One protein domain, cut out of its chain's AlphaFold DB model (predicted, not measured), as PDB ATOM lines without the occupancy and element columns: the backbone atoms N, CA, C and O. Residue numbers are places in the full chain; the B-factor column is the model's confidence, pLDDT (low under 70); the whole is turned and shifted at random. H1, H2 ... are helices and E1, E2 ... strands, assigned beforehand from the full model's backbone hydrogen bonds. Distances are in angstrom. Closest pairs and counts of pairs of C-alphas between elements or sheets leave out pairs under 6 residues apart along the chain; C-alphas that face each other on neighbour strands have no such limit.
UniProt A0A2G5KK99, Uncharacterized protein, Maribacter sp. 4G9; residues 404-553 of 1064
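Overview. This is residues 404 to 553 of the 1064 residues of an uncharacterized protein of Maribacter sp. 4G9 (UniProt A0A2G5KK99). With little regular structure, this is a sandwich of two strongly twisted sheets face to face, E4 E1 E9 E6 E7, mixed, and E3 E2 E5 E8, antiparallel. The 150 printed residues run E1 H1 E2 E3 E4 E5 E6 E7 E8 E9, one named helix and nine strands, mostly strand, with 57 residues in named elements. The whole is compact, radius of gyration of the C-alphas 14.2 A, spanning 41 by 31 by 28 A.

Arrangement. E1, residues 404 to 410, is parallel to E9, residues 546 to 549, with N 409 and O 546 within hydrogen-bond range, 2.9 A. H1, residues 422 to 425, too short for an O i to N i+4 pair, only grazes their sheet. E2, residues 434 to 439, and E3, residues 444 to 449, form a hairpin, with N 435 and O 448 at 2.8 A.

Along the chain. C-alpha 404 is at (186.133, 176.325, 191.269). E4 is residues 455 to 459, E5 464 to 470, E6 491 to 498, 21.7 A long, E7 503 to 506, E8 531 to 536. C-alpha 549 is at (179.711, 198.939, 193.852).

Size, cuts and confidence. The printed part has no cut. E1 to H1, E5 to E6 and E7 to E8 are long links. Gly 538 has pLDDT under 70.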
ATOM      1  N   ILE A 404     186.737 175.076 191.724       88.19
ATOM      2  CA  ILE A 404     186.133 176.325 191.269       88.19
ATOM      3  C   ILE A 404     186.801 177.441 192.059       88.19
ATOM      4  O   ILE A 404     186.742 177.397 193.283       88.19
ATOM      5  N   ALA A 405     187.405 178.409 191.380       90.25
ATOM      6  CA  ALA A 405     188.015 179.592 191.976       90.25
ATOM      7  C   ALA A 405     187.602 180.871 191.250       90.25
ATOM      8  O   ALA A 405     187.239 180.856 190.068       90.25
ATOM      9  N   GLY A 406     187.702 181.981 191.967       93.12
ATOM     10  CA  GLY A 406     187.561 183.325 191.431       93.12
ATOM     11  C   GLY A 406     187.798 184.366 192.512       93.12
ATOM     12  O   GLY A 406     188.093 184.025 193.660       93.12
ATOM     13  N   THR A 407     187.600 185.623 192.137       95.31
ATOM     14  CA  THR A 407     187.844 186.769 193.017       95.31
ATOM     15  C   THR A 407     186.556 187.557 193.254       95.31
ATOM     16  O   THR A 407     185.729 187.731 192.352       95.31
ATOM     17  N   VAL A 408     186.370 188.063 194.471       98.44
ATOM     18  CA  VAL A 408     185.363 189.083 194.782       98.44
ATOM     19  C   VAL A 408     186.053 190.432 194.926       98.44
ATOM     20  O   VAL A 408     186.980 190.577 195.720       98.44
ATOM     21  N   PHE A 409     185.591 191.428 194.174       98.12
ATOM     22  CA  PHE A 409     186.190 192.760 194.157       98.12
ATOM     23  C   PHE A 409     185.141 193.875 194.207       98.12
ATOM     24  O   PHE A 409     183.978 193.698 193.834       98.12
ATOM     25  N   GLU A 410     185.567 195.050 194.650       97.69
ATOM     26  CA  GLU A 410     184.813 196.291 194.570       97.69
ATOM     27  C   GLU A 410     185.282 197.110 193.364       97.69
ATOM     28  O   GLU A 410     186.462 197.425 193.206       97.69
ATOM     29  N   ASP A 411     184.332 197.462 192.509       97.31
ATOM     30  CA  ASP A 411     184.438 198.487 191.484       97.31
ATOM     31  C   ASP A 411     184.083 199.847 192.125       97.31
ATOM     32  O   ASP A 411     182.935 200.304 192.089       97.31
ATOM     33  N   VAL A 412     185.070 200.459 192.791       96.31
ATOM     34  CA  VAL A 412     184.906 201.710 193.561       96.31
ATOM     35  C   VAL A 412     184.551 202.893 192.652       96.31
ATOM     36  O   VAL A 412     183.766 203.755 193.034       96.31
ATOM     37  N   ASN A 413     185.092 202.927 191.434       95.75
ATOM     38  CA  ASN A 413     184.967 204.037 190.485       95.75
ATOM     39  C   ASN A 413     183.887 203.821 189.409       95.75
ATOM     40  O   ASN A 413     183.939 204.435 188.343       95.75
ATOM     41  N   TYR A 414     182.915 202.943 189.653       97.00
ATOM     42  CA  TYR A 414     181.886 202.611 188.671       97.00
ATOM     43  C   TYR A 414     181.051 203.832 188.241       97.00
ATOM     44  O   TYR A 414     180.241 204.340 189.010       97.00
ATOM     45  N   GLY A 415     181.198 204.267 186.984       94.25
ATOM     46  CA  GLY A 415     180.484 205.425 186.413       94.25
ATOM     47  C   GLY A 415     179.098 205.134 185.814       94.25
ATOM     48  O   GLY A 415     178.448 206.042 185.289       94.25
ATOM     49  N   GLY A 416     178.633 203.879 185.863       94.12
ATOM     50  CA  GLY A 416     177.395 203.422 185.216       94.12
ATOM     51  C   GLY A 416     177.610 202.770 183.839       94.12
ATOM     52  O   GLY A 416     178.698 202.786 183.270       94.12
ATOM     53  N   GLY A 417     176.550 202.178 183.281       93.56
ATOM     54  CA  GLY A 417     176.581 201.481 181.988       93.56
ATOM     55  C   GLY A 417     176.815 199.968 182.085       93.56
ATOM     56  O   GLY A 417     176.186 199.282 182.886       93.56
ATOM     57  N   SER A 418     177.637 199.415 181.185       93.31
ATOM     58  CA  SER A 418     178.022 197.996 181.243       93.31
ATOM     59  C   SER A 418     179.054 197.769 182.340       93.31
ATOM     60  O   SER A 418     179.891 198.631 182.594       93.31
ATOM     61  N   SER A 419     179.027 196.592 182.956       91.44
ATOM     62  CA  SER A 419     179.981 196.285 184.017       91.44
ATOM     63  C   SER A 419     181.403 196.061 183.520       91.44
ATOM     64  O   SER A 419     181.662 195.910 182.322       91.44
ATOM     65  N   ARG A 420     182.330 196.027 184.477       94.12
ATOM     66  CA  ARG A 420     183.768 195.949 184.245       94.12
ATOM     67  C   ARG A 420     184.352 194.820 185.080       94.12
ATOM     68  O   ARG A 420     183.943 194.606 186.217       94.12
ATOM     69  N   ASN A 421     185.281 194.071 184.493       93.81
ATOM     70  CA  ASN A 421     186.052 193.082 185.242       93.81
ATOM     71  C   ASN A 421     187.073 193.784 186.153       93.81
ATOM     72  O   ASN A 421     187.345 194.972 185.971       93.81
ATOM     73  N   MET A 422     187.674 193.042 187.084       93.50
ATOM     74  CA  MET A 422     188.619 193.591 188.064       93.50
ATOM     75  C   MET A 422     189.749 194.398 187.407       93.50
ATOM     76  O   MET A 422     190.018 195.522 187.816       93.50
ATOM     77  N   ALA A 423     190.354 193.883 186.332       90.94
ATOM     78  CA  ALA A 423     191.438 194.574 185.633       90.94
ATOM     79  C   ALA A 423     190.999 195.903 184.989       90.94
ATOM     80  O   ALA A 423     191.726 196.890 185.063       90.94
ATOM     81  N   THR A 424     189.818 195.950 184.364       93.44
ATOM     82  CA  THR A 424     189.306 197.173 183.714       93.44
ATOM     83  C   THR A 424     188.835 198.192 184.744       93.44
ATOM     84  O   THR A 424     189.050 199.383 184.554       93.44
ATOM     85  N   ALA A 425     188.223 197.729 185.836       93.88
ATOM     86  CA  ALA A 425     187.774 198.583 186.932       93.88
ATOM     87  C   ALA A 425     188.929 199.106 187.799       93.88
ATOM     88  O   ALA A 425     188.721 200.011 188.594       93.88
ATOM     89  N   SER A 426     190.138 198.540 187.681       94.50
ATOM     90  CA  SER A 426     191.159 198.647 188.740       94.50
ATOM     91  C   SER A 426     190.574 198.255 190.106       94.50
ATOM     92  O   SER A 426     190.783 198.933 191.108       94.50
ATOM     93  N   GLY A 427     189.774 197.184 190.105       94.19
ATOM     94  CA  GLY A 427     188.959 196.761 191.234       94.19
ATOM     95  C   GLY A 427     189.795 196.368 192.447       94.19
ATOM     96  O   GLY A 427     190.881 195.801 192.315       94.19
ATOM     97  N   VAL A 428     189.260 196.658 193.630       95.75
ATOM     98  CA  VAL A 428     189.925 196.401 194.910       95.75
ATOM     99  C   VAL A 428     189.411 195.084 195.498       95.75
ATOM    100  O   VAL A 428     188.196 194.889 195.545       95.75
ATOM    101  N   PRO A 429     190.284 194.171 195.954       96.12
ATOM    102  CA  PRO A 429     189.880 192.952 196.648       96.12
ATOM    103  C   PRO A 429     188.892 193.158 197.800       96.12
ATOM    104  O   PRO A 429     189.081 194.038 198.642       96.12
ATOM    105  N   VAL A 430     187.873 192.298 197.890       96.25
ATOM    106  CA  VAL A 430     186.953 192.257 199.035       96.25
ATOM    107  C   VAL A 430     187.315 191.087 199.939       96.25
ATOM    108  O   VAL A 430     187.098 189.929 199.591       96.25
ATOM    109  N   VAL A 431     187.797 191.398 201.140       94.12
ATOM    110  CA  VAL A 431     188.204 190.413 202.152       94.12
ATOM    111  C   VAL A 431     187.009 189.939 202.982       94.12
ATOM    112  O   VAL A 431     186.175 190.744 203.399       94.12
ATOM    113  N   GLY A 432     186.933 188.638 203.271       94.06
ATOM    114  CA  GLY A 432     185.948 188.057 204.190       94.06
ATOM    115  C   GLY A 432     184.517 187.937 203.648       94.06
ATOM    116  O   GLY A 432     183.606 187.603 204.412       94.06
ATOM    117  N   ALA A 433     184.291 188.166 202.353       97.12
ATOM    118  CA  ALA A 433     182.994 187.935 201.725       97.12
ATOM    119  C   ALA A 433     182.671 186.436 201.728       97.12
ATOM    120  O   ALA A 433     183.492 185.606 201.344       97.12
ATOM    121  N   THR A 434     181.463 186.072 202.152       98.06
ATOM    122  CA  THR A 434     181.009 184.679 202.153       98.06
ATOM    123  C   THR A 434     180.597 184.263 200.750       98.06
ATOM    124  O   THR A 434     179.703 184.864 200.144       98.06
ATOM    125  N   VAL A 435     181.211 183.188 200.268       98.44
ATOM    126  CA  VAL A 435     180.890 182.544 198.999       98.44
ATOM    127  C   VAL A 435     180.312 181.161 199.281       98.44
ATOM    128  O   VAL A 435     180.776 180.416 200.145       98.44
ATOM    129  N   GLU A 436     179.257 180.812 198.564       98.06
ATOM    130  CA  GLU A 436     178.496 179.580 198.719       98.06
ATOM    131  C   GLU A 436     178.414 178.860 197.381       98.06
ATOM    132  O   GLU A 436     178.288 179.483 196.328       98.06
ATOM    133  N   ILE A 437     178.425 177.535 197.422       96.69
ATOM    134  CA  ILE A 437     178.214 176.704 196.244       96.69
ATOM    135  C   ILE A 437     177.042 175.761 196.474       96.69
ATOM    136  O   ILE A 437     176.943 175.077 197.494       96.69
ATOM    137  N   PHE A 438     176.158 175.709 195.486       96.69
ATOM    138  CA  PHE A 438     174.961 174.886 195.477       96.69
ATOM    139  C   PHE A 438     175.032 173.847 194.361       96.69
ATOM    140  O   PHE A 438     175.540 174.116 193.268       96.69
ATOM    141  N   ASP A 439     174.482 172.664 194.621       92.69
ATOM    142  CA  ASP A 439     174.275 171.654 193.587       92.69
ATOM    143  C   ASP A 439     173.201 172.093 192.565       92.69
ATOM    144  O   ASP A 439     172.496 173.095 192.731       92.69
ATOM    145  N   ASN A 440     173.028 171.316 191.492       89.06
ATOM    146  CA  ASN A 440     172.025 171.591 190.457       89.06
ATOM    147  C   ASN A 440     170.558 171.515 190.951       89.06
ATOM    148  O   ASN A 440     169.634 171.829 190.201       89.06
ATOM    149  N   PHE A 441     170.319 171.068 192.187       89.62
ATOM    150  CA  PHE A 441     168.997 171.035 192.816       89.62
ATOM    151  C   PHE A 441     168.777 172.210 193.784       89.62
ATOM    152  O   PHE A 441     167.681 172.336 194.329       89.62
ATOM    153  N   GLY A 442     169.780 173.075 193.969       90.19
ATOM    154  CA  GLY A 442     169.732 174.219 194.876       90.19
ATOM    155  C   GLY A 442     170.019 173.869 196.338       90.19
ATOM    156  O   GLY A 442     169.686 174.667 197.214       90.19
ATOM    157  N   ASN A 443     170.605 172.702 196.628       92.50
ATOM    158  CA  ASN A 443     171.073 172.372 197.976       92.50
ATOM    159  C   ASN A 443     172.480 172.929 198.186       92.50
ATOM    160  O   ASN A 443     173.338 172.773 197.316       92.50
ATOM    161  N   LEU A 444     172.722 173.543 199.348       95.44
ATOM    162  CA  LEU A 444     174.051 174.023 199.719       95.44
ATOM    163  C   LEU A 444     175.010 172.831 199.804       95.44
ATOM    164  O   LEU A 444     174.762 171.887 200.557       95.44
ATOM    165  N   TRP A 445     176.085 172.884 199.027       93.06
ATOM    166  CA  TRP A 445     177.143 171.883 199.039       93.06
ATOM    167  C   TRP A 445     178.252 172.273 200.019       93.06
ATOM    168  O   TRP A 445     178.607 171.469 200.879       93.06
ATOM    169  N   ASN A 446     178.756 173.508 199.929       94.12
ATOM    170  CA  ASN A 446     179.774 174.045 200.835       94.12
ATOM    171  C   ASN A 446     179.759 175.587 200.848       94.12
ATOM    172  O   ASN A 446     179.106 176.218 200.014       94.12
ATOM    173  N   SER A 447     180.487 176.188 201.789       96.06
ATOM    174  CA  SER A 447     180.716 177.632 201.888       96.06
ATOM    175  C   SER A 447     182.159 177.918 202.307       96.06
ATOM    176  O   SER A 447     182.776 177.110 203.000       96.06
ATOM    177  N   THR A 448     182.693 179.051 201.857       95.81
ATOM    178  CA  THR A 448     184.012 179.583 202.218       95.81
ATOM    179  C   THR A 448     183.945 181.111 202.320       95.81
ATOM    180  O   THR A 448     182.914 181.714 202.007       95.81
ATOM    181  N   THR A 449     185.029 181.748 202.746       96.19
ATOM    182  CA  THR A 449     185.188 183.207 202.741       96.19
ATOM    183  C   THR A 449     186.367 183.613 201.875       96.19
ATOM    184  O   THR A 449     187.331 182.855 201.778       96.19
ATOM    185  N   THR A 450     186.305 184.801 201.281       96.19
ATOM    186  CA  THR A 450     187.438 185.357 200.542       96.19
ATOM    187  C   THR A 450     188.603 185.727 201.459       96.19
ATOM    188  O   THR A 450     188.391 186.165 202.596       96.19
ATOM    189  N   ASP A 451     189.827 185.553 200.967       88.62
ATOM    190  CA  ASP A 451     191.062 185.915 201.669       88.62
ATOM    191  C   ASP A 451     191.440 187.404 201.492       88.62
ATOM    192  O   ASP A 451     190.626 188.222 201.055       88.62
ATOM    193  N   SER A 452     192.672 187.778 201.861       87.69
ATOM    194  CA  SER A 452     193.181 189.155 201.748       87.69
ATOM    195  C   SER A 452     193.275 189.677 200.310       87.69
ATOM    196  O   SER A 452     193.293 190.890 200.112       87.69
ATOM    197  N   ASN A 453     193.336 188.780 199.326       85.50
ATOM    198  CA  ASN A 453     193.369 189.097 197.901       85.50
ATOM    199  C   ASN A 453     191.973 189.043 197.263       85.50
ATOM    200  O   ASN A 453     191.819 189.342 196.082       85.50
ATOM    201  N   GLY A 454     190.937 188.761 198.060       94.00
ATOM    202  CA  GLY A 454     189.563 188.632 197.587       94.00
ATOM    203  C   GLY A 454     189.290 187.279 196.938       94.00
ATOM    204  O   GLY A 454     188.209 187.083 196.379       94.00
ATOM    205  N   ASP A 455     190.233 186.343 197.026       91.19
ATOM    206  CA  ASP A 455     190.170 185.066 196.334       91.19
ATOM    207  C   ASP A 455     189.404 184.034 197.155       91.19
ATOM    208  O   ASP A 455     189.452 184.003 198.387       91.19
ATOM    209  N   TYR A 456     188.665 183.172 196.461       93.81
ATOM    210  CA  TYR A 456     187.977 182.034 197.056       93.81
ATOM    211  C   TYR A 456     188.141 180.790 196.190       93.81
ATOM    212  O   TYR A 456     188.332 180.865 194.974       93.81
ATOM    213  N   SER A 457     187.995 179.616 196.807       90.56
ATOM    214  CA  SER A 457     187.974 178.364 196.061       90.56
ATOM    215  C   SER A 457     187.135 177.261 196.712       90.56
ATOM    216  O   SER A 457     186.934 177.223 197.925       90.56
ATOM    217  N   PHE A 458     186.636 176.348 195.880       88.81
ATOM    218  CA  PHE A 458     185.975 175.105 196.270       88.81
ATOM    219  C   PHE A 458     186.660 173.944 195.559       88.81
ATOM    220  O   PHE A 458     186.749 173.972 194.338       88.81
ATOM    221  N   GLY A 459     187.101 172.915 196.279       82.00
ATOM    222  CA  GLY A 459     187.694 171.701 195.699       82.00
ATOM    223  C   GLY A 459     186.819 170.460 195.891       82.00
ATOM    224  O   GLY A 459     185.911 170.466 196.712       82.00
ATOM    225  N   GLY A 460     187.088 169.379 195.154       76.69
ATOM    226  CA  GLY A 460     186.508 168.052 195.435       76.69
ATOM    227  C   GLY A 460     185.126 167.788 194.833       76.69
ATOM    228  O   GLY A 460     184.427 166.860 195.246       76.69
ATOM    229  N   MET A 461     184.716 168.588 193.851       82.06
ATOM    230  CA  MET A 461     183.437 168.414 193.160       82.06
ATOM    231  C   MET A 461     183.538 167.371 192.046       82.06
ATOM    232  O   MET A 461     184.568 167.229 191.390       82.06
ATOM    233  N   ALA A 462     182.445 166.653 191.798       81.62
ATOM    234  CA  ALA A 462     182.327 165.815 190.611       81.62
ATOM    235  C   ALA A 462     181.997 166.675 189.383       81.62
ATOM    236  O   ALA A 462     181.457 167.773 189.515       81.62
ATOM    237  N   ASP A 463     182.250 166.155 188.183       84.12
ATOM    238  CA  ASP A 463     181.760 166.781 186.953       84.12
ATOM    239  C   ASP A 463     180.237 166.957 187.012       84.12
ATOM    240  O   ASP A 463     179.482 166.024 187.309       84.12
ATOM    241  N   GLY A 464     179.773 168.171 186.736       88.75
ATOM    242  CA  GLY A 464     178.394 168.550 186.989       88.75
ATOM    243  C   GLY A 464     178.165 170.048 186.874       88.75
ATOM    244  O   GLY A 464     179.083 170.823 186.621       88.75
ATOM    245  N   THR A 465     176.907 170.453 187.026       93.31
ATOM    246  CA  THR A 465     176.527 171.870 187.082       93.31
ATOM    247  C   THR A 465     176.286 172.275 188.525       93.31
ATOM    248  O   THR A 465     175.585 171.577 189.259       93.31
ATOM    249  N   TYR A 466     176.857 173.411 188.894       95.31
ATOM    250  CA  TYR A 466     176.782 174.024 190.207       95.31
ATOM    251  C   TYR A 466     176.385 175.490 190.062       95.31
ATOM    252  O   TYR A 466     176.478 176.073 188.978       95.31
ATOM    253  N   ASN A 467     175.934 176.088 191.158       96.19
ATOM    254  CA  ASN A 467     175.703 177.522 191.226       96.19
ATOM    255  C   ASN A 467     176.525 178.114 192.364       96.19
ATOM    256  O   ASN A 467     176.357 177.719 193.514       96.19
ATOM    257  N   ILE A 468     177.398 179.054 192.025       96.75
ATOM    258  CA  ILE A 468     178.166 179.845 192.980       96.75
ATOM    259  C   ILE A 468     177.351 181.066 193.361       96.75
ATOM    260  O   ILE A 468     176.633 181.617 192.528       96.75
ATOM    261  N   ARG A 469     177.454 181.491 194.608       95.81
ATOM    262  CA  ARG A 469     176.774 182.664 195.121       95.81
ATOM    263  C   ARG A 469     177.693 183.439 196.046       95.81
ATOM    264  O   ARG A 469     178.309 182.837 196.915       95.81
ATOM    265  N   VAL A 470     177.700 184.759 195.927       97.75
ATOM    266  CA  VAL A 470     178.251 185.636 196.970       97.75
ATOM    267  C   VAL A 470     177.097 186.138 197.833       97.75
ATOM    268  O   VAL A 470     176.068 186.560 197.307       97.75
ATOM    269  N   VAL A 471     177.234 186.055 199.157       96.81
ATOM    270  CA  VAL A 471     176.207 186.530 200.094       96.81
ATOM    271  C   VAL A 471     176.368 188.038 200.274       96.81
ATOM    272  O   VAL A 471     177.278 188.486 200.976       96.81
ATOM    273  N   ASN A 472     175.480 188.837 199.676       95.00
ATOM    274  CA  ASN A 472     175.677 190.292 199.573       95.00
ATOM    275  C   ASN A 472     175.806 190.977 200.938       95.00
ATOM    276  O   ASN A 472     176.594 191.903 201.089       95.00
ATOM    277  N   SER A 473     175.105 190.485 201.966       93.00
ATOM    278  CA  SER A 473     175.184 191.039 203.326       93.00
ATOM    279  C   SER A 473     176.546 190.848 204.006       93.00
ATOM    280  O   SER A 473     176.759 191.363 205.105       93.00
ATOM    281  N   THR A 474     177.460 190.084 203.405       95.88
ATOM    282  CA  THR A 474     178.818 189.827 203.917       95.88
ATOM    283  C   THR A 474     179.903 190.566 203.141       95.88
ATOM    284  O   THR A 474     181.026 190.663 203.616       95.88
ATOM    285  N   VAL A 475     179.562 191.131 201.984       97.38
ATOM    286  CA  VAL A 475     180.465 191.969 201.197       97.38
ATOM    287  C   VAL A 475     180.583 193.327 201.892       97.38
ATOM    288  O   VAL A 475     179.582 193.930 202.289       97.38
ATOM    289  N   ARG A 476     181.815 193.787 202.102       95.12
ATOM    290  CA  ARG A 476     182.136 195.067 202.746       95.12
ATOM    291  C   ARG A 476     182.897 195.942 201.762       95.12
ATOM    292  O   ARG A 476     183.668 195.416 200.965       95.12
ATOM    293  N   SER A 477     182.652 197.250 201.811       96.06
ATOM    294  CA  SER A 477     183.421 198.196 201.001       96.06
ATOM    295  C   SER A 477     184.862 198.254 201.509       96.06
ATOM    296  O   SER A 477     185.119 198.149 202.711       96.06
ATOM    297  N   SER A 478     185.780 198.410 200.569       93.12
ATOM    298  CA  SER A 478     187.200 198.681 200.744       93.12
ATOM    299  C   SER A 478     187.493 200.146 201.085       93.12
ATOM    300  O   SER A 478     188.599 200.446 201.537       93.12
ATOM    301  N   ARG A 479     186.514 201.053 200.924       94.12
ATOM    302  CA  ARG A 479     186.583 202.445 201.403       94.12
ATOM    303  C   ARG A 479     186.679 202.481 202.934       94.12
ATOM    304  O   ARG A 479     186.208 201.567 203.622       94.12
ATOM    305  N   GLY A 480     187.260 203.540 203.494       90.38
ATOM    306  CA  GLY A 480     187.342 203.712 204.945       90.38
ATOM    307  C   GLY A 480     185.952 203.724 205.586       90.38
ATOM    308  O   GLY A 480     184.975 204.171 204.993       90.38
ATOM    309  N   GLY A 481     185.836 203.137 206.781       89.31
ATOM    310  CA  GLY A 481     184.547 202.852 207.433       89.31
ATOM    311  C   GLY A 481     183.822 201.601 206.906       89.31
ATOM    312  O   GLY A 481     183.034 200.991 207.635       89.31
ATOM    313  N   GLY A 482     184.142 201.133 205.693       90.94
ATOM    314  CA  GLY A 482     183.448 200.032 205.022       90.94
ATOM    315  C   GLY A 482     183.548 198.677 205.717       90.94
ATOM    316  O   GLY A 482     182.546 197.962 205.797       90.94
ATOM    317  N   SER A 483     184.700 198.344 206.305       89.06
ATOM    318  CA  SER A 483     184.899 197.083 207.040       89.06
ATOM    319  C   SER A 483     183.960 196.935 208.249       89.06
ATOM    320  O   SER A 483     183.518 195.827 208.557       89.06
ATOM    321  N   ALA A 484     183.600 198.049 208.898       86.50
ATOM    322  CA  ALA A 484     182.702 198.088 210.053       86.50
ATOM    323  C   ALA A 484     181.226 198.333 209.679       86.50
ATOM    324  O   ALA A 484     180.331 198.066 210.490       86.50
ATOM    325  N   CYS A 485     180.942 198.809 208.462       90.88
ATOM    326  CA  CYS A 485     179.592 199.186 208.052       90.88
ATOM    327  C   CYS A 485     178.713 197.966 207.723       90.88
ATOM    328  O   CYS A 485     178.516 197.584 206.572       90.88
ATOM    329  N   SER A 486     178.129 197.351 208.752       90.88
ATOM    330  CA  SER A 486     177.192 196.224 208.585       90.88
ATOM    331  C   SER A 486     175.841 196.603 207.958       90.88
ATOM    332  O   SER A 486     175.112 195.721 207.506       90.88
ATOM    333  N   THR A 487     175.508 197.896 207.929       93.81
ATOM    334  CA  THR A 487     174.296 198.452 207.306       93.81
ATOM    335  C   THR A 487     174.513 198.879 205.855       93.81
ATOM    336  O   THR A 487     173.539 199.151 205.155       93.81
ATOM    337  N   CYS A 488     175.764 198.942 205.394       95.75
ATOM    338  CA  CYS A 488     176.075 199.253 204.008       95.75
ATOM    339  C   CYS A 488     175.830 198.013 203.151       95.75
ATOM    340  O   CYS A 488     176.376 196.942 203.427       95.75
ATOM    341  N   LEU A 489     175.020 198.151 202.103       96.25
ATOM    342  CA  LEU A 489     174.748 197.073 201.158       96.25
ATOM    343  C   LEU A 489     175.343 197.411 199.787       96.25
ATOM    344  O   LEU A 489     175.121 198.517 199.285       96.25
ATOM    345  N   PRO A 490     176.053 196.461 199.159       96.62
ATOM    346  CA  PRO A 490     176.599 196.633 197.825       96.62
ATOM    347  C   PRO A 490     175.593 196.259 196.741       96.62
ATOM    348  O   PRO A 490     174.643 195.501 196.956       96.62
ATOM    349  N   ILE A 491     175.899 196.694 195.525       96.75
ATOM    350  CA  ILE A 491     175.231 196.298 194.292       96.75
ATOM    351  C   ILE A 491     176.186 195.473 193.459       96.75
ATOM    352  O   ILE A 491     177.269 195.935 193.122       96.75
ATOM    353  N   GLN A 492     175.774 194.262 193.094       96.31
ATOM    354  CA  GLN A 492     176.544 193.459 192.157       96.31
ATOM    355  C   GLN A 492     176.548 194.145 190.784       96.31
ATOM    356  O   GLN A 492     175.493 194.391 190.195       96.31
ATOM    357  N   THR A 493     177.736 194.434 190.271       95.31
ATOM    358  CA  THR A 493     177.946 195.008 188.942       95.31
ATOM    359  C   THR A 493     178.460 193.947 187.975       95.31
ATOM    360  O   THR A 493     178.011 193.905 186.837       95.31
ATOM    361  N   TYR A 494     179.323 193.024 188.403       96.25
ATOM    362  CA  TYR A 494     179.981 192.060 187.511       96.25
ATOM    363  C   TYR A 494     179.826 190.616 187.997       96.25
ATOM    364  O   TYR A 494     179.788 190.368 189.202       96.25
ATOM    365  N   ARG A 495     179.727 189.654 187.069       95.69
ATOM    366  CA  ARG A 495     179.949 188.229 187.368       95.69
ATOM    367  C   ARG A 495     180.435 187.436 186.159       95.69
ATOM    368  O   ARG A 495     180.046 187.728 185.026       95.69
ATOM    369  N   THR A 496     181.177 186.362 186.404       95.62
ATOM    370  CA  THR A 496     181.562 185.389 185.371       95.62
ATOM    371  C   THR A 496     180.829 184.063 185.560       95.62
ATOM    372  O   THR A 496     180.722 183.566 186.675       95.62
ATOM    373  N   SER A 497     180.339 183.462 184.472       95.00
ATOM    374  CA  SER A 497     179.716 182.124 184.439       95.00
ATOM    375  C   SER A 497     180.442 181.187 183.472       95.00
ATOM    376  O   SER A 497     181.206 181.645 182.620       95.00
ATOM    377  N   HIS A 498     180.203 179.875 183.568       93.88
ATOM    378  CA  HIS A 498     180.848 178.889 182.695       93.88
ATOM    379  C   HIS A 498     179.888 177.765 182.291       93.88
ATOM    380  O   HIS A 498     179.315 177.087 183.135       93.88
ATOM    381  N   ASN A 499     179.732 177.507 180.992       91.38
ATOM    382  CA  ASN A 499     178.755 176.528 180.481       91.38
ATOM    383  C   ASN A 499     179.329 175.115 180.234       91.38
ATOM    384  O   ASN A 499     178.687 174.293 179.580       91.38
ATOM    385  N   GLY A 500     180.557 174.853 180.690       87.31
ATOM    386  CA  GLY A 500     181.293 173.602 180.464       87.31
ATOM    387  C   GLY A 500     182.243 173.647 179.268       87.31
ATOM    388  O   GLY A 500     183.083 172.764 179.133       87.31
ATOM    389  N   THR A 501     182.148 174.674 178.418       85.81
ATOM    390  CA  THR A 501     183.036 174.851 177.252       85.81
ATOM    391  C   THR A 501     183.634 176.246 177.122       85.81
ATOM    392  O   THR A 501     184.688 176.395 176.510       85.81
ATOM    393  N   SER A 502     182.961 177.272 177.642       89.12
ATOM    394  CA  SER A 502     183.387 178.660 177.516       89.12
ATOM    395  C   SER A 502     182.943 179.493 178.710       89.12
ATOM    396  O   SER A 502     181.812 179.341 179.192       89.12
ATOM    397  N   TYR A 503     183.793 180.444 179.089       90.50
ATOM    398  CA  TYR A 503     183.435 181.540 179.979       90.50
ATOM    399  C   TYR A 503     182.422 182.474 179.321       90.50
ATOM    400  O   TYR A 503     182.501 182.771 178.127       90.50
ATOM    401  N   ASN A 504     181.466 182.932 180.118       93.62
ATOM    402  CA  ASN A 504     180.514 183.963 179.752       93.62
ATOM    403  C   ASN A 504     180.560 185.063 180.815       93.62
ATOM    404  O   ASN A 504     180.119 184.858 181.950       93.62
ATOM    405  N   TYR A 505     181.119 186.204 180.425       93.00
ATOM    406  CA  TYR A 505     181.237 187.403 181.246       93.00
ATOM    407  C   TYR A 505     179.923 188.174 181.190       93.00
ATOM    408  O   TYR A 505     179.497 188.625 180.125       93.00
ATOM    409  N   ILE A 506     179.246 188.282 182.327       93.12
ATOM    410  CA  ILE A 506     177.898 188.835 182.399       93.12
ATOM    411  C   ILE A 506     178.020 190.315 182.720       93.12
ATOM    412  O   ILE A 506     178.241 190.709 183.865       93.12
ATOM    413  N   THR A 507     177.880 191.127 181.673       91.19
ATOM    414  CA  THR A 507     178.096 192.576 181.748       91.19
ATOM    415  C   THR A 507     176.825 193.410 181.827       91.19
ATOM    416  O   THR A 507     176.882 194.640 181.864       91.19
ATOM    417  N   SER A 508     175.671 192.747 181.821       91.06
ATOM    418  CA  SER A 508     174.367 193.371 181.619       91.06
ATOM    419  C   SER A 508     173.421 193.263 182.820       91.06
ATOM    420  O   SER A 508     172.331 193.822 182.800       91.06
ATOM    421  N   GLU A 509     173.809 192.559 183.881       91.31
ATOM    422  CA  GLU A 509     172.965 192.321 185.059       91.31
ATOM    423  C   GLU A 509     173.390 193.188 186.252       91.31
ATOM    424  O   GLU A 509     173.727 192.692 187.326       91.31
ATOM    425  N   ILE A 510     173.387 194.508 186.056       94.75
ATOM    426  CA  ILE A 510     173.663 195.468 187.134       94.75
ATOM    427  C   ILE A 510     172.514 195.417 188.143       94.75
ATOM    428  O   ILE A 510     171.360 195.651 187.767       94.75
ATOM    429  N   GLY A 511     172.834 195.123 189.403       92.00
ATOM    430  CA  GLY A 511     171.854 194.839 190.456       92.00
ATOM    431  C   GLY A 511     171.663 193.356 190.767       92.00
ATOM    432  O   GLY A 511     170.908 193.035 191.681       92.00
ATOM    433  N   GLY A 512     172.350 192.463 190.047       90.88
ATOM    434  CA  GLY A 512     172.154 191.019 190.132       90.88
ATOM    435  C   GLY A 512     171.013 190.523 189.242       90.88
ATOM    436  O   GLY A 512     170.532 191.230 188.352       90.88
ATOM    437  N   ALA A 513     170.578 189.282 189.473       86.00
ATOM    438  CA  ALA A 513     169.602 188.607 188.615       86.00
ATOM    439  C   ALA A 513     168.237 189.321 188.551       86.00
ATOM    440  O   ALA A 513     167.584 189.315 187.504       86.00
ATOM    441  N   LEU A 514     167.787 189.917 189.663       91.00
ATOM    442  CA  LEU A 514     166.529 190.654 189.778       91.00
ATOM    443  C   LEU A 514     166.764 191.960 190.559       91.00
ATOM    444  O   LEU A 514     166.546 191.993 191.768       91.00
ATOM    445  N   PRO A 515     167.132 193.064 189.880       92.75
ATOM    446  CA  PRO A 515     167.570 194.303 190.536       92.75
ATOM    447  C   PRO A 515     166.587 194.921 191.539       92.75
ATOM    448  O   PRO A 515     166.996 195.688 192.403       92.75
ATOM    449  N   SER A 516     165.292 194.604 191.446       92.56
ATOM    450  CA  SER A 516     164.254 195.083 192.366       92.56
ATOM    451  C   SER A 516     164.125 194.259 193.655       92.56
ATOM    452  O   SER A 516     163.232 194.528 194.457       92.56
ATOM    453  N   GLN A 517     164.924 193.205 193.836       93.00
ATOM    454  CA  GLN A 517     164.863 192.309 194.990       93.00
ATOM    455  C   GLN A 517     166.119 192.422 195.852       93.00
ATOM    456  O   GLN A 517     167.219 192.659 195.361       93.00
ATOM    457  N   GLN A 518     165.948 192.185 197.150       92.69
ATOM    458  CA  GLN A 518     167.058 192.049 198.083       92.69
ATOM    459  C   GLN A 518     167.628 190.628 198.038       92.69
ATOM    460  O   GLN A 518     166.889 189.657 197.843       92.69
ATOM    461  N   ASP A 519     168.937 190.502 198.251       94.50
ATOM    462  CA  ASP A 519     169.564 189.195 198.426       94.50
ATOM    463  C   ASP A 519     169.029 188.459 199.663       94.50
ATOM    464  O   ASP A 519     168.688 189.050 200.690       94.50
ATOM    465  N   VAL A 520     168.932 187.136 199.552       94.00
ATOM    466  CA  VAL A 520     168.433 186.278 200.635       94.00
ATOM    467  C   VAL A 520     169.512 186.042 201.700       94.00
ATOM    468  O   VAL A 520     170.671 186.408 201.541       94.00
ATOM    469  N   GLY A 521     169.165 185.408 202.820       91.31
ATOM    470  CA  GLY A 521     170.164 185.035 203.832       91.31
ATOM    471  C   GLY A 521     171.148 183.960 203.342       91.31
ATOM    472  O   GLY A 521     170.895 183.277 202.347       91.31
ATOM    473  N   ALA A 522     172.257 183.784 204.062       93.81
ATOM    474  CA  ALA A 522     173.203 182.688 203.837       93.81
ATOM    475  C   ALA A 522     172.501 181.310 203.842       93.81
ATOM    476  O   ALA A 522     171.552 181.076 204.596       93.81
ATOM    477  N   GLY A 523     172.947 180.406 202.972       93.44
ATOM    478  CA  GLY A 523     172.470 179.033 202.818       93.44
ATOM    479  C   GLY A 523     171.185 178.874 202.001       93.44
ATOM    480  O   GLY A 523     170.677 177.757 201.882       93.44
ATOM    481  N   ILE A 524     170.643 179.957 201.435       93.12
ATOM    482  CA  ILE A 524     169.396 179.957 200.656       93.12
ATOM    483  C   ILE A 524     169.699 180.304 199.194       93.12
ATOM    484  O   ILE A 524     170.143 181.401 198.894       93.12
ATOM    485  N   PHE A 525     169.407 179.391 198.263       92.56
ATOM    486  CA  PHE A 525     169.623 179.641 196.831       92.56
ATOM    487  C   PHE A 525     168.448 180.354 196.144       92.56
ATOM    488  O   PHE A 525     168.626 181.242 195.314       92.56
ATOM    489  N   SER A 526     167.214 179.961 196.472       92.69
ATOM    490  CA  SER A 526     166.017 180.516 195.832       92.69
ATOM    491  C   SER A 526     165.839 181.990 196.201       92.69
ATOM    492  O   SER A 526     165.550 182.291 197.354       92.69
ATOM    493  N   GLY A 527     165.930 182.881 195.211       90.44
ATOM    494  CA  GLY A 527     165.826 184.335 195.401       90.44
ATOM    495  C   GLY A 527     167.167 185.043 195.622       90.44
ATOM    496  O   GLY A 527     167.170 186.250 195.836       90.44
ATOM    497  N   ALA A 528     168.291 184.323 195.558       93.62
ATOM    498  CA  ALA A 528     169.615 184.931 195.608       93.62
ATOM    499  C   ALA A 528     169.868 185.832 194.391       93.62
ATOM    500  O   ALA A 528     169.562 185.455 193.257       93.62
ATOM    501  N   GLN A 529     170.445 187.009 194.636       92.75
ATOM    502  CA  GLN A 529     170.684 188.012 193.592       92.75
ATOM    503  C   GLN A 529     172.021 187.811 192.892       92.75
ATOM    504  O   GLN A 529     172.098 187.935 191.669       92.75
ATOM    505  N   THR A 530     173.042 187.422 193.654       93.50
ATOM    506  CA  THR A 530     174.407 187.269 193.154       93.50
ATOM    507  C   THR A 530     174.742 185.809 192.953       93.50
ATOM    508  O   THR A 530     175.400 185.192 193.783       93.50
ATOM    509  N   THR A 531     174.247 185.227 191.863       93.56
ATOM    510  CA  THR A 531     174.480 183.812 191.537       93.56
ATOM    511  C   THR A 531     175.235 183.672 190.230       93.56
ATOM    512  O   THR A 531     175.084 184.498 189.340       93.56
ATOM    513  N   SER A 532     176.030 182.621 190.067       95.12
ATOM    514  CA  SER A 532     176.674 182.265 188.810       95.12
ATOM    515  C   SER A 532     176.617 180.768 188.566       95.12
ATOM    516  O   SER A 532     177.020 179.977 189.413       95.12
ATOM    517  N   SER A 533     176.096 180.375 187.402       95.06
ATOM    518  CA  SER A 533     176.012 178.969 187.020       95.06
ATOM    519  C   SER A 533     177.309 178.534 186.353       95.06
ATOM    520  O   SER A 533     177.804 179.193 185.434       95.06
ATOM    521  N   VAL A 534     177.853 177.421 186.827       94.88
ATOM    522  CA  VAL A 534     179.131 176.882 186.376       94.88
ATOM    523  C   VAL A 534     179.012 175.382 186.135       94.88
ATOM    524  O   VAL A 534     178.526 174.634 186.982       94.88
ATOM    525  N   THR A 535     179.439 174.927 184.963       92.69
ATOM    526  CA  THR A 535     179.506 173.505 184.621       92.69
ATOM    527  C   THR A 535     180.959 173.068 184.538       92.69
ATOM    528  O   THR A 535     181.737 173.611 183.750       92.69
ATOM    529  N   ILE A 536     181.285 172.060 185.337       86.75
ATOM    530  CA  ILE A 536     182.552 171.342 185.356       86.75
ATOM    531  C   ILE A 536     182.472 170.184 184.349       86.75
ATOM    532  O   ILE A 536     181.524 169.394 184.392       86.75
ATOM    533  N   ALA A 537     183.457 170.074 183.455       83.06
ATOM    534  CA  ALA A 537     183.539 169.012 182.449       83.06
ATOM    535  C   ALA A 537     184.996 168.551 182.246       83.06
ATOM    536  O   ALA A 537     185.632 168.900 181.251       83.06
ATOM    537  N   GLY A 538     185.519 167.760 183.188       66.31
ATOM    538  CA  GLY A 538     186.856 167.169 183.113       66.31
ATOM    539  C   GLY A 538     188.005 168.101 183.517       66.31
ATOM    540  O   GLY A 538     189.124 167.902 183.047       66.31
ATOM    541  N   GLY A 539     187.739 169.118 184.345       71.12
ATOM    542  CA  GLY A 539     188.711 170.132 184.762       71.12
ATOM    543  C   GLY A 539     188.113 171.173 185.713       71.12
ATOM    544  O   GLY A 539     186.922 171.467 185.615       71.12
ATOM    545  N   GLY A 540     188.938 171.763 186.585       75.19
ATOM    546  CA  GLY A 540     188.535 172.913 187.395       75.19
ATOM    547  C   GLY A 540     188.246 174.175 186.569       75.19
ATOM    548  O   GLY A 540     188.609 174.273 185.396       75.19
ATOM    549  N   LEU A 541     187.594 175.150 187.198       84.19
ATOM    550  CA  LEU A 541     187.169 176.435 186.652       84.19
ATOM    551  C   LEU A 541     187.769 177.578 187.490       84.19
ATOM    552  O   LEU A 541     187.369 177.763 188.632       84.19
ATOM    553  N   GLY A 542     188.710 178.348 186.944       83.88
ATOM    554  CA  GLY A 542     189.168 179.610 187.547       83.88
ATOM    555  C   GLY A 542     188.320 180.789 187.063       83.88
ATOM    556  O   GLY A 542     187.410 180.579 186.259       83.88
ATOM    557  N   ASN A 543     188.649 182.018 187.470       86.62
ATOM    558  CA  ASN A 543     188.048 183.256 186.947       86.62
ATOM    559  C   ASN A 543     186.511 183.354 187.098       86.62
ATOM    560  O   ASN A 543     185.823 183.956 186.265       86.62
ATOM    561  N   ILE A 544     185.928 182.720 188.123       94.19
ATOM    562  CA  ILE A 544     184.502 182.862 188.459       94.19
ATOM    563  C   ILE A 544     184.322 184.089 189.364       94.19
ATOM    564  O   ILE A 544     184.049 183.981 190.555       94.19
ATOM    565  N   ASP A 545     184.521 185.274 188.802       95.75
ATOM    566  CA  ASP A 545     184.637 186.495 189.608       95.75
ATOM    567  C   ASP A 545     183.291 187.178 189.847       95.75
ATOM    568  O   ASP A 545     182.338 186.978 189.086       95.75
ATOM    569  N   PHE A 546     183.239 188.032 190.871       97.94
ATOM    570  CA  PHE A 546     182.096 188.878 191.215       97.94
ATOM    571  C   PHE A 546     182.557 190.297 191.564       97.94
ATOM    572  O   PHE A 546     183.426 190.476 192.412       97.94
ATOM    573  N   GLY A 547     181.954 191.304 190.932       97.31
ATOM    574  CA  GLY A 547     182.252 192.719 191.175       97.31
ATOM    575  C   GLY A 547     181.075 193.453 191.808       97.31
ATOM    576  O   GLY A 547     179.921 193.155 191.480       97.31
ATOM    577  N   PHE A 548     181.366 194.413 192.684       98.00
ATOM    578  CA  PHE A 548     180.372 195.160 193.457       98.00
ATOM    579  C   PHE A 548     180.632 196.671 193.476       98.00
ATOM    580  O   PHE A 548     181.775 197.089 193.399       98.00
ATOM    581  N   ASN A 549     179.596 197.491 193.639       97.69
ATOM    582  CA  ASN A 549     179.711 198.939 193.852       97.69
ATOM    583  C   ASN A 549     178.718 199.416 194.929       97.69
ATOM    584  O   ASN A 549     177.645 198.831 195.080       97.69
ATOM    585  N   PHE A 550     179.053 200.482 195.660       97.75
ATOM    586  CA  PHE A 550     178.237 201.012 196.761       97.75
ATOM    587  C   PHE A 550     177.498 202.324 196.431       97.75
ATOM    588  O   PHE A 550     176.670 202.762 197.227       97.75
ATOM    589  N   ASN A 551     177.725 202.923 195.259       97.62
ATOM    590  CA  ASN A 551     177.088 204.172 194.820       97.62
ATOM    591  C   ASN A 551     175.896 203.944 193.865       97.62
ATOM    592  O   ASN A 551     175.170 204.877 193.517       97.62
ATOM    593  N   THR A 552     175.710 202.705 193.399       97.88
ATOM    594  CA  THR A 552     174.735 202.367 192.356       97.88
ATOM    595  C   THR A 552     173.316 202.237 192.912       97.88
ATOM    596  O   THR A 552     173.086 201.577 193.923       97.88
ATOM    597  N   ILE A 553     172.341 202.796 192.196       98.69
ATOM    598  CA  ILE A 553     170.905 202.684 192.479       98.69
ATOM    599  C   ILE A 553     170.260 201.961 191.296       98.69
ATOM    600  O   ILE A 553     170.397 202.394 190.156       98.69
TER     601      ILE A 553